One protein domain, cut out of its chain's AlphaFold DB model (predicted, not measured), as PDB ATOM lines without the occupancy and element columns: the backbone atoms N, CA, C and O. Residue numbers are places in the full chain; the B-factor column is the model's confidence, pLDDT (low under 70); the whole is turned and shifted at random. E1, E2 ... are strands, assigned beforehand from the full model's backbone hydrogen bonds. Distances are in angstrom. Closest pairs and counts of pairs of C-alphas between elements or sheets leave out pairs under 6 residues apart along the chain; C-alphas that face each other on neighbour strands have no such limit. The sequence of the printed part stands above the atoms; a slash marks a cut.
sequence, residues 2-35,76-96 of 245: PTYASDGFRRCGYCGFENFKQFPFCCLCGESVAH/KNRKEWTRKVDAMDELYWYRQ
ATOM      1  N   PRO A   2     248.603 221.076 155.122       49.03
ATOM      2  CA  PRO A   2     248.654 220.955 156.576       49.03
ATOM      3  C   PRO A   2     247.225 221.015 157.131       49.03
ATOM      4  O   PRO A   2     246.500 221.971 156.873       49.03
ATOM      5  N   THR A   3     246.800 219.966 157.830       50.62
ATOM      6  CA  THR A   3     245.502 219.900 158.507       50.62
ATOM      7  C   THR A   3     245.591 220.712 159.794       50.62
ATOM      8  O   THR A   3     246.407 220.449 160.681       50.62
ATOM      9  N   TYR A   4     244.817 221.788 159.842       54.56
ATOM     10  CA  TYR A   4     244.835 222.766 160.920       54.56
ATOM     11  C   TYR A   4     244.152 222.208 162.174       54.56
ATOM     12  O   TYR A   4     243.337 221.287 162.111       54.56
ATOM     13  N   ALA A   5     244.422 222.826 163.327       59.53
ATOM     14  CA  ALA A   5     243.695 222.563 164.574       59.53
ATOM     15  C   ALA A   5     242.159 222.694 164.427       59.53
ATOM     16  O   ALA A   5     241.415 222.131 165.227       59.53
ATOM     17  N   SER A   6     241.686 223.382 163.380       71.56
ATOM     18  CA  SER A   6     240.272 223.522 163.021       71.56
ATOM     19  C   SER A   6     239.584 222.212 162.636       71.56
ATOM     20  O   SER A   6     238.366 222.127 162.752       71.56
ATOM     21  N   ASP A   7     240.324 221.177 162.225       78.88
ATOM     22  CA  ASP A   7     239.722 219.887 161.860       78.88
ATOM     23  C   ASP A   7     239.181 219.133 163.082       78.88
ATOM     24  O   ASP A   7     238.504 218.115 162.937       78.88
ATOM     25  N   GLY A   8     239.428 219.636 164.293       87.19
ATOM     26  CA  GLY A   8     238.982 219.056 165.550       87.19
ATOM     27  C   GLY A   8     239.896 217.939 166.049       87.19
ATOM     28  O   GLY A   8     240.903 217.573 165.436       87.19
ATOM     29  N   PHE A   9     239.527 217.373 167.192       91.44
ATOM     30  CA  PHE A   9     240.317 216.366 167.891       91.44
ATOM     31  C   PHE A   9     239.548 215.052 168.060       91.44
ATOM     32  O   PHE A   9     238.327 214.986 167.923       91.44
ATOM     33  N   ARG A  10     240.280 213.984 168.377       90.88
ATOM     34  CA  ARG A  10     239.744 212.707 168.850       90.88
ATOM     35  C   ARG A  10     240.238 212.464 170.267       90.88
ATOM     36  O   ARG A  10     241.448 212.412 170.510       90.88
ATOM     37  N   ARG A  11     239.311 212.289 171.206       90.94
ATOM     38  CA  ARG A  11     239.661 211.898 172.574       90.94
ATOM     39  C   ARG A  11     240.134 210.454 172.583       90.94
ATOM     40  O   ARG A  11     239.491 209.573 172.020       90.94
ATOM     41  N   CYS A  12     241.273 210.213 173.214       89.12
ATOM     42  CA  CYS A  12     241.731 208.861 173.481       89.12
ATOM     43  C   CYS A  12     240.761 208.199 174.466       89.12
ATOM     44  O   CYS A  12     240.599 208.699 175.577       89.12
ATOM     45  N   GLY A  13     240.168 207.062 174.093       85.38
ATOM     46  CA  GLY A  13     239.274 206.307 174.981       85.38
ATOM     47  C   GLY A  13     239.954 205.799 176.258       85.38
ATOM     48  O   GLY A  13     239.275 205.467 177.219       85.38
ATOM     49  N   TYR A  14     241.291 205.779 176.287       84.25
ATOM     50  CA  TYR A  14     242.064 205.347 177.447       84.25
ATOM     51  C   TYR A  14     242.412 206.496 178.408       84.25
ATOM     52  O   TYR A  14     242.075 206.440 179.585       84.25
ATOM     53  N   CYS A  15     243.103 207.543 177.938       83.75
ATOM     54  CA  CYS A  15     243.592 208.629 178.805       83.75
ATOM     55  C   CYS A  15     242.806 209.946 178.690       83.75
ATOM     56  O   CYS A  15     243.153 210.921 179.354       83.75
ATOM     57  N   GLY A  16     241.799 210.010 177.816       84.50
ATOM     58  CA  GLY A  16     240.989 211.206 177.569       84.50
ATOM     59  C   GLY A  16     241.695 212.323 176.795       84.50
ATOM     60  O   GLY A  16     241.070 213.336 176.505       84.50
ATOM     61  N   PHE A  17     242.975 212.160 176.438       87.75
ATOM     62  CA  PHE A  17     243.745 213.190 175.737       87.75
ATOM     63  C   PHE A  17     243.176 213.482 174.342       87.75
ATOM     64  O   PHE A  17     242.829 212.557 173.605       87.75
ATOM     65  N   GLU A  18     243.115 214.758 173.977       92.31
ATOM     66  CA  GLU A  18     242.592 215.255 172.705       92.31
ATOM     67  C   GLU A  18     243.685 215.212 171.628       92.31
ATOM     68  O   GLU A  18     244.583 216.044 171.576       92.31
ATOM     69  N   ASN A  19     243.647 214.183 170.782       90.62
ATOM     70  CA  ASN A  19     244.635 213.963 169.726       90.62
ATOM     71  C   ASN A  19     244.172 214.589 168.417       90.62
ATOM     72  O   ASN A  19     242.986 214.538 168.089       90.62
ATOM     73  N   PHE A  20     245.101 215.088 167.607       90.06
ATOM     74  CA  PHE A  20     244.768 215.493 166.243       90.06
ATOM     75  C   PHE A  20     244.259 214.291 165.438       90.06
ATOM     76  O   PHE A  20     244.799 213.188 165.548       90.06
ATOM     77  N   LYS A  21     243.253 214.510 164.582       89.62
ATOM     78  CA  LYS A  21     242.599 213.451 163.787       89.62
ATOM     79  C   LYS A  21     243.541 212.653 162.881       89.62
ATOM     80  O   LYS A  21     243.178 211.543 162.501       89.62
ATOM     81  N   GLN A  22     244.701 213.216 162.545       85.38
ATOM     82  CA  GLN A  22     245.730 212.593 161.712       85.38
ATOM     83  C   GLN A  22     246.544 211.513 162.433       85.38
ATOM     84  O   GLN A  22     247.181 210.695 161.774       85.38
ATOM     85  N   PHE A  23     246.557 211.502 163.770       87.75
ATOM     86  CA  PHE A  23     247.334 210.519 164.508       87.75
ATOM     87  C   PHE A  23     246.498 209.255 164.748       87.75
ATOM     88  O   PHE A  23     245.484 209.321 165.444       87.75
ATOM     89  N   PRO A  24     246.935 208.084 164.244       91.44
ATOM     90  CA  PRO A  24     246.259 206.813 164.518       91.44
ATOM     91  C   PRO A  24     246.481 206.322 165.960       91.44
ATOM     92  O   PRO A  24     245.869 205.346 166.396       91.44
ATOM     93  N   PHE A  25     247.363 206.990 166.710       92.19
ATOM     94  CA  PHE A  25     247.704 206.670 168.092       92.19
ATOM     95  C   PHE A  25     247.685 207.919 168.963       92.19
ATOM     96  O   PHE A  25     247.952 209.022 168.494       92.19
ATOM     97  N   CYS A  26     247.438 207.738 170.257       90.50
ATOM     98  CA  CYS A  26     247.431 208.837 171.196       90.50
ATOM     99  C   CYS A  26     248.855 209.371 171.409       90.50
ATOM    100  O   CYS A  26     249.749 208.614 171.781       90.50
ATOM    101  N   CYS A  27     249.069 210.675 171.243       88.06
ATOM    102  CA  CYS A  27     250.361 211.329 171.464       88.06
ATOM    103  C   CYS A  27     250.835 211.223 172.920       88.06
ATOM    104  O   CYS A  27     252.033 211.307 173.185       88.06
ATOM    105  N   LEU A  28     249.898 211.039 173.855       84.56
ATOM    106  CA  LEU A  28     250.183 210.932 175.277       84.56
ATOM    107  C   LEU A  28     250.478 209.489 175.700       84.56
ATOM    108  O   LEU A  28     251.570 209.206 176.182       84.56
ATOM    109  N   CYS A  29     249.521 208.569 175.537       85.12
ATOM    110  CA  CYS A  29     249.665 207.195 176.033       85.12
ATOM    111  C   CYS A  29     250.125 206.199 174.952       85.12
ATOM    112  O   CYS A  29     250.711 205.164 175.268       85.12
ATOM    113  N   GLY A  30     249.928 206.516 173.674       87.31
ATOM    114  CA  GLY A  30     250.267 205.641 172.556       87.31
ATOM    115  C   GLY A  30     249.203 204.605 172.192       87.31
ATOM    116  O   GLY A  30     249.478 203.812 171.291       87.31
ATOM    117  N   GLU A  31     248.036 204.609 172.852       89.31
ATOM    118  CA  GLU A  31     246.905 203.734 172.496       89.31
ATOM    119  C   GLU A  31     246.416 204.027 171.087       89.31
ATOM    120  O   GLU A  31     246.503 205.176 170.647       89.31
ATOM    121  N   SER A  32     245.862 203.036 170.391       91.75
ATOM    122  CA  SER A  32     245.184 203.319 169.131       91.75
ATOM    123  C   SER A  32     243.991 204.233 169.398       91.75
ATOM    124  O   SER A  32     243.116 203.939 170.211       91.75
ATOM    125  N   VAL A  33     243.960 205.376 168.719       91.50
ATOM    126  CA  VAL A  33     242.771 206.225 168.704       91.50
ATOM    127  C   VAL A  33     241.941 205.673 167.564       91.50
ATOM    128  O   VAL A  33     242.104 206.105 166.424       91.50
ATOM    129  N   ALA A  34     241.170 204.621 167.869       80.94
ATOM    130  CA  ALA A  34     240.414 203.854 166.890       80.94
ATOM    131  C   ALA A  34     239.772 204.796 165.872       80.94
ATOM    132  O   ALA A  34     239.109 205.783 166.221       80.94
ATOM    133  N   HIS A  35     240.026 204.517 164.597       69.62
ATOM    134  CA  HIS A  35     239.399 205.268 163.538       69.62
ATOM    135  C   HIS A  35     237.919 204.902 163.587       69.62
ATOM    136  O   HIS A  35     237.550 203.847 163.089       69.62
ATOM    137  N   LYS A  76     253.627 205.975 180.589       68.31
ATOM    138  CA  LYS A  76     253.436 206.164 182.033       68.31
ATOM    139  C   LYS A  76     254.771 206.253 182.780       68.31
ATOM    140  O   LYS A  76     254.955 207.145 183.603       68.31
ATOM    141  N   ASN A  77     255.721 205.374 182.461       68.31
ATOM    142  CA  ASN A  77     257.029 205.342 183.122       68.31
ATOM    143  C   ASN A  77     257.909 206.537 182.765       68.31
ATOM    144  O   ASN A  77     258.760 206.914 183.565       68.31
ATOM    145  N   ARG A  78     257.696 207.156 181.601       68.44
ATOM    146  CA  ARG A  78     258.429 208.360 181.211       68.44
ATOM    147  C   ARG A  78     258.169 209.534 182.156       68.44
ATOM    148  O   ARG A  78     259.008 210.419 182.209       68.44
ATOM    149  N   LYS A  79     257.052 209.551 182.910       64.25
ATOM    150  CA  LYS A  79     256.646 210.664 183.804       64.25
ATOM    151  C   LYS A  79     256.740 212.048 183.137       64.25
ATOM    152  O   LYS A  79     256.770 213.067 183.817       64.25
ATOM    153  N   GLU A  80     256.795 212.082 181.806       66.06
ATOM    154  CA  GLU A  80     257.120 213.288 181.054       66.06
ATOM    155  C   GLU A  80     255.960 214.263 181.126       66.06
ATOM    156  O   GLU A  80     256.194 215.456 181.212       66.06
ATOM    157  N   TRP A  81     254.727 213.761 181.154       70.44
ATOM    158  CA  TRP A  81     253.519 214.568 181.134       70.44
ATOM    159  C   TRP A  81     252.752 214.422 182.437       70.44
ATOM    160  O   TRP A  81     252.334 213.324 182.804       70.44
ATOM    161  N   THR A  82     252.546 215.544 183.118       74.06
ATOM    162  CA  THR A  82     251.703 215.617 184.313       74.06
ATOM    163  C   THR A  82     250.506 216.511 184.019       74.06
ATOM    164  O   THR A  82     250.642 217.542 183.357       74.06
ATOM    165  N   ARG A  83     249.329 216.096 184.498       81.06
ATOM    166  CA  ARG A  83     248.092 216.871 184.401       81.06
ATOM    167  C   ARG A  83     247.985 217.782 185.618       81.06
ATOM    168  O   ARG A  83     248.104 217.297 186.742       81.06
ATOM    169  N   LYS A  84     247.773 219.074 185.395       82.19
ATOM    170  CA  LYS A  84     247.483 220.054 186.446       82.19
ATOM    171  C   LYS A  84     246.229 220.834 186.089       82.19
ATOM    172  O   LYS A  84     245.819 220.858 184.933       82.19
ATOM    173  N   VAL A  85     245.629 221.399 187.122       85.38
ATOM    174  CA  VAL A  85     244.535 222.358 187.028       85.38
ATOM    175  C   VAL A  85     245.164 223.727 187.270       85.38
ATOM    176  O   VAL A  85     246.013 223.843 188.161       85.38
ATOM    177  N   ASP A  86     244.878 224.705 186.416       84.81
ATOM    178  CA  ASP A  86     245.365 226.073 186.598       84.81
ATOM    179  C   ASP A  86     244.479 226.863 187.580       84.81
ATOM    180  O   ASP A  86     243.615 226.303 188.248       84.81
ATOM    181  N   ALA A  87     244.723 228.169 187.719       82.38
ATOM    182  CA  ALA A  87     243.929 229.028 188.600       82.38
ATOM    183  C   ALA A  87     242.492 229.280 188.093       82.38
ATOM    184  O   ALA A  87     241.690 229.839 188.836       82.38
ATOM    185  N   MET A  88     242.180 228.897 186.851       86.19
ATOM    186  CA  MET A  88     240.877 229.060 186.197       86.19
ATOM    187  C   MET A  88     240.097 227.736 186.114       86.19
ATOM    188  O   MET A  88     239.124 227.642 185.371       86.19
ATOM    189  N   ASP A  89     240.520 226.712 186.860       84.94
ATOM    190  CA  ASP A  89     239.994 225.344 186.791       84.94
ATOM    191  C   ASP A  89     240.158 224.656 185.419       84.94
ATOM    192  O   ASP A  89     239.550 223.614 185.145       84.94
ATOM    193  N   GLU A  90     241.043 225.165 184.557       78.25
ATOM    194  CA  GLU A  90     241.328 224.550 183.268       78.25
ATOM    195  C   GLU A  90     242.415 223.475 183.391       78.25
ATOM    196  O   GLU A  90     243.458 223.617 184.040       78.25
ATOM    197  N   LEU A  91     242.161 222.335 182.746       73.81
ATOM    198  CA  LEU A  91     243.074 221.199 182.732       73.81
ATOM    199  C   LEU A  91     244.144 221.388 181.663       73.81
ATOM    200  O   LEU A  91     243.855 221.340 180.470       73.81
ATOM    201  N   TYR A  92     245.403 221.462 182.085       79.00
ATOM    202  CA  TYR A  92     246.536 221.551 181.173       79.00
ATOM    203  C   TYR A  92     247.554 220.427 181.402       79.00
ATOM    204  O   TYR A  92     247.733 219.880 182.498       79.00
ATOM    205  N   TRP A  93     248.231 220.058 180.315       74.38
ATOM    206  CA  TRP A  93     249.313 219.079 180.311       74.38
ATOM    207  C   TRP A  93     250.637 219.815 180.193       74.38
ATOM    208  O   TRP A  93     250.855 220.540 179.227       74.38
ATOM    209  N   TYR A  94     251.547 219.603 181.140       74.94
ATOM    210  CA  TYR A  94     252.888 220.177 181.054       74.94
ATOM    211  C   TYR A  94     253.942 219.076 181.050       74.94
ATOM    212  O   TYR A  94     253.808 218.057 181.741       74.94
ATOM    213  N   ARG A  95     255.000 219.292 180.254       74.62
ATOM    214  CA  ARG A  95     256.182 218.442 180.310       74.62
ATOM    215  C   ARG A  95     257.041 218.857 181.487       74.62
ATOM    216  O   ARG A  95     257.648 219.925 181.451       74.62
ATOM    217  N   GLN A  96     257.134 218.016 182.510       69.50
ATOM    218  CA  GLN A  96     258.184 218.203 183.500       69.50
ATOM    219  C   GLN A  96     259.458 217.650 182.871       69.50
ATOM    220  O   GLN A  96     259.629 216.435 182.790       69.50
TER     221      GLN A  96
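Overview. This is residues 2 to 35 and 76 to 96 of the 245 residues of an uncharacterized protein of Globisporangium ultimum (strain ATCC 200006 / CBS 805.95 / DAOM BR144) (UniProt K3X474). With little regular structure, the domain is two small strand hairpins, E1 with E2 and E3 with E4, well separated, and a long loop of residues 21 to 35 that folds back beside the first. The printed part has 55 residues, with no named helix and strands E1 to E4 in chain order, in two antiparallel two-stranded sheets. Its class is all strand, with 16 residues in named elements; it is only just loose, close to compact, with a radius of gyration of the C-alphas of 12.3 A and spans of 32 by 27 by 20 A.

Along the chain. E1, residues 9 to 11, spans 6.5 A from C-alpha 9 at (240.317, 216.366, 167.891). E2, residues 18 to 20, spans 6.8 A. E3, residues 81 to 85, spans 13.3 A; E4, residues 91 to 95, spans 13.6 A, ending at (256.182, 218.442, 180.310).

Arrangement. Hairpin E1 and E2 is antiparallel at 137 degrees; N 10 and O 19 are 2.8 A apart, within hydrogen-bond range. Hairpin E3 and E4 is antiparallel at 147 degrees, with N 92 and O 84 within range at 2.9 A. E2 and E3 are apart.

Size, cuts and confidence. Residues 36 to 75 are not printed; C-alphas 35 and 76 are 23.2 A apart across the cut. Confidence is under 70 at residues 2 to 5, 35, 76 to 80 and 96.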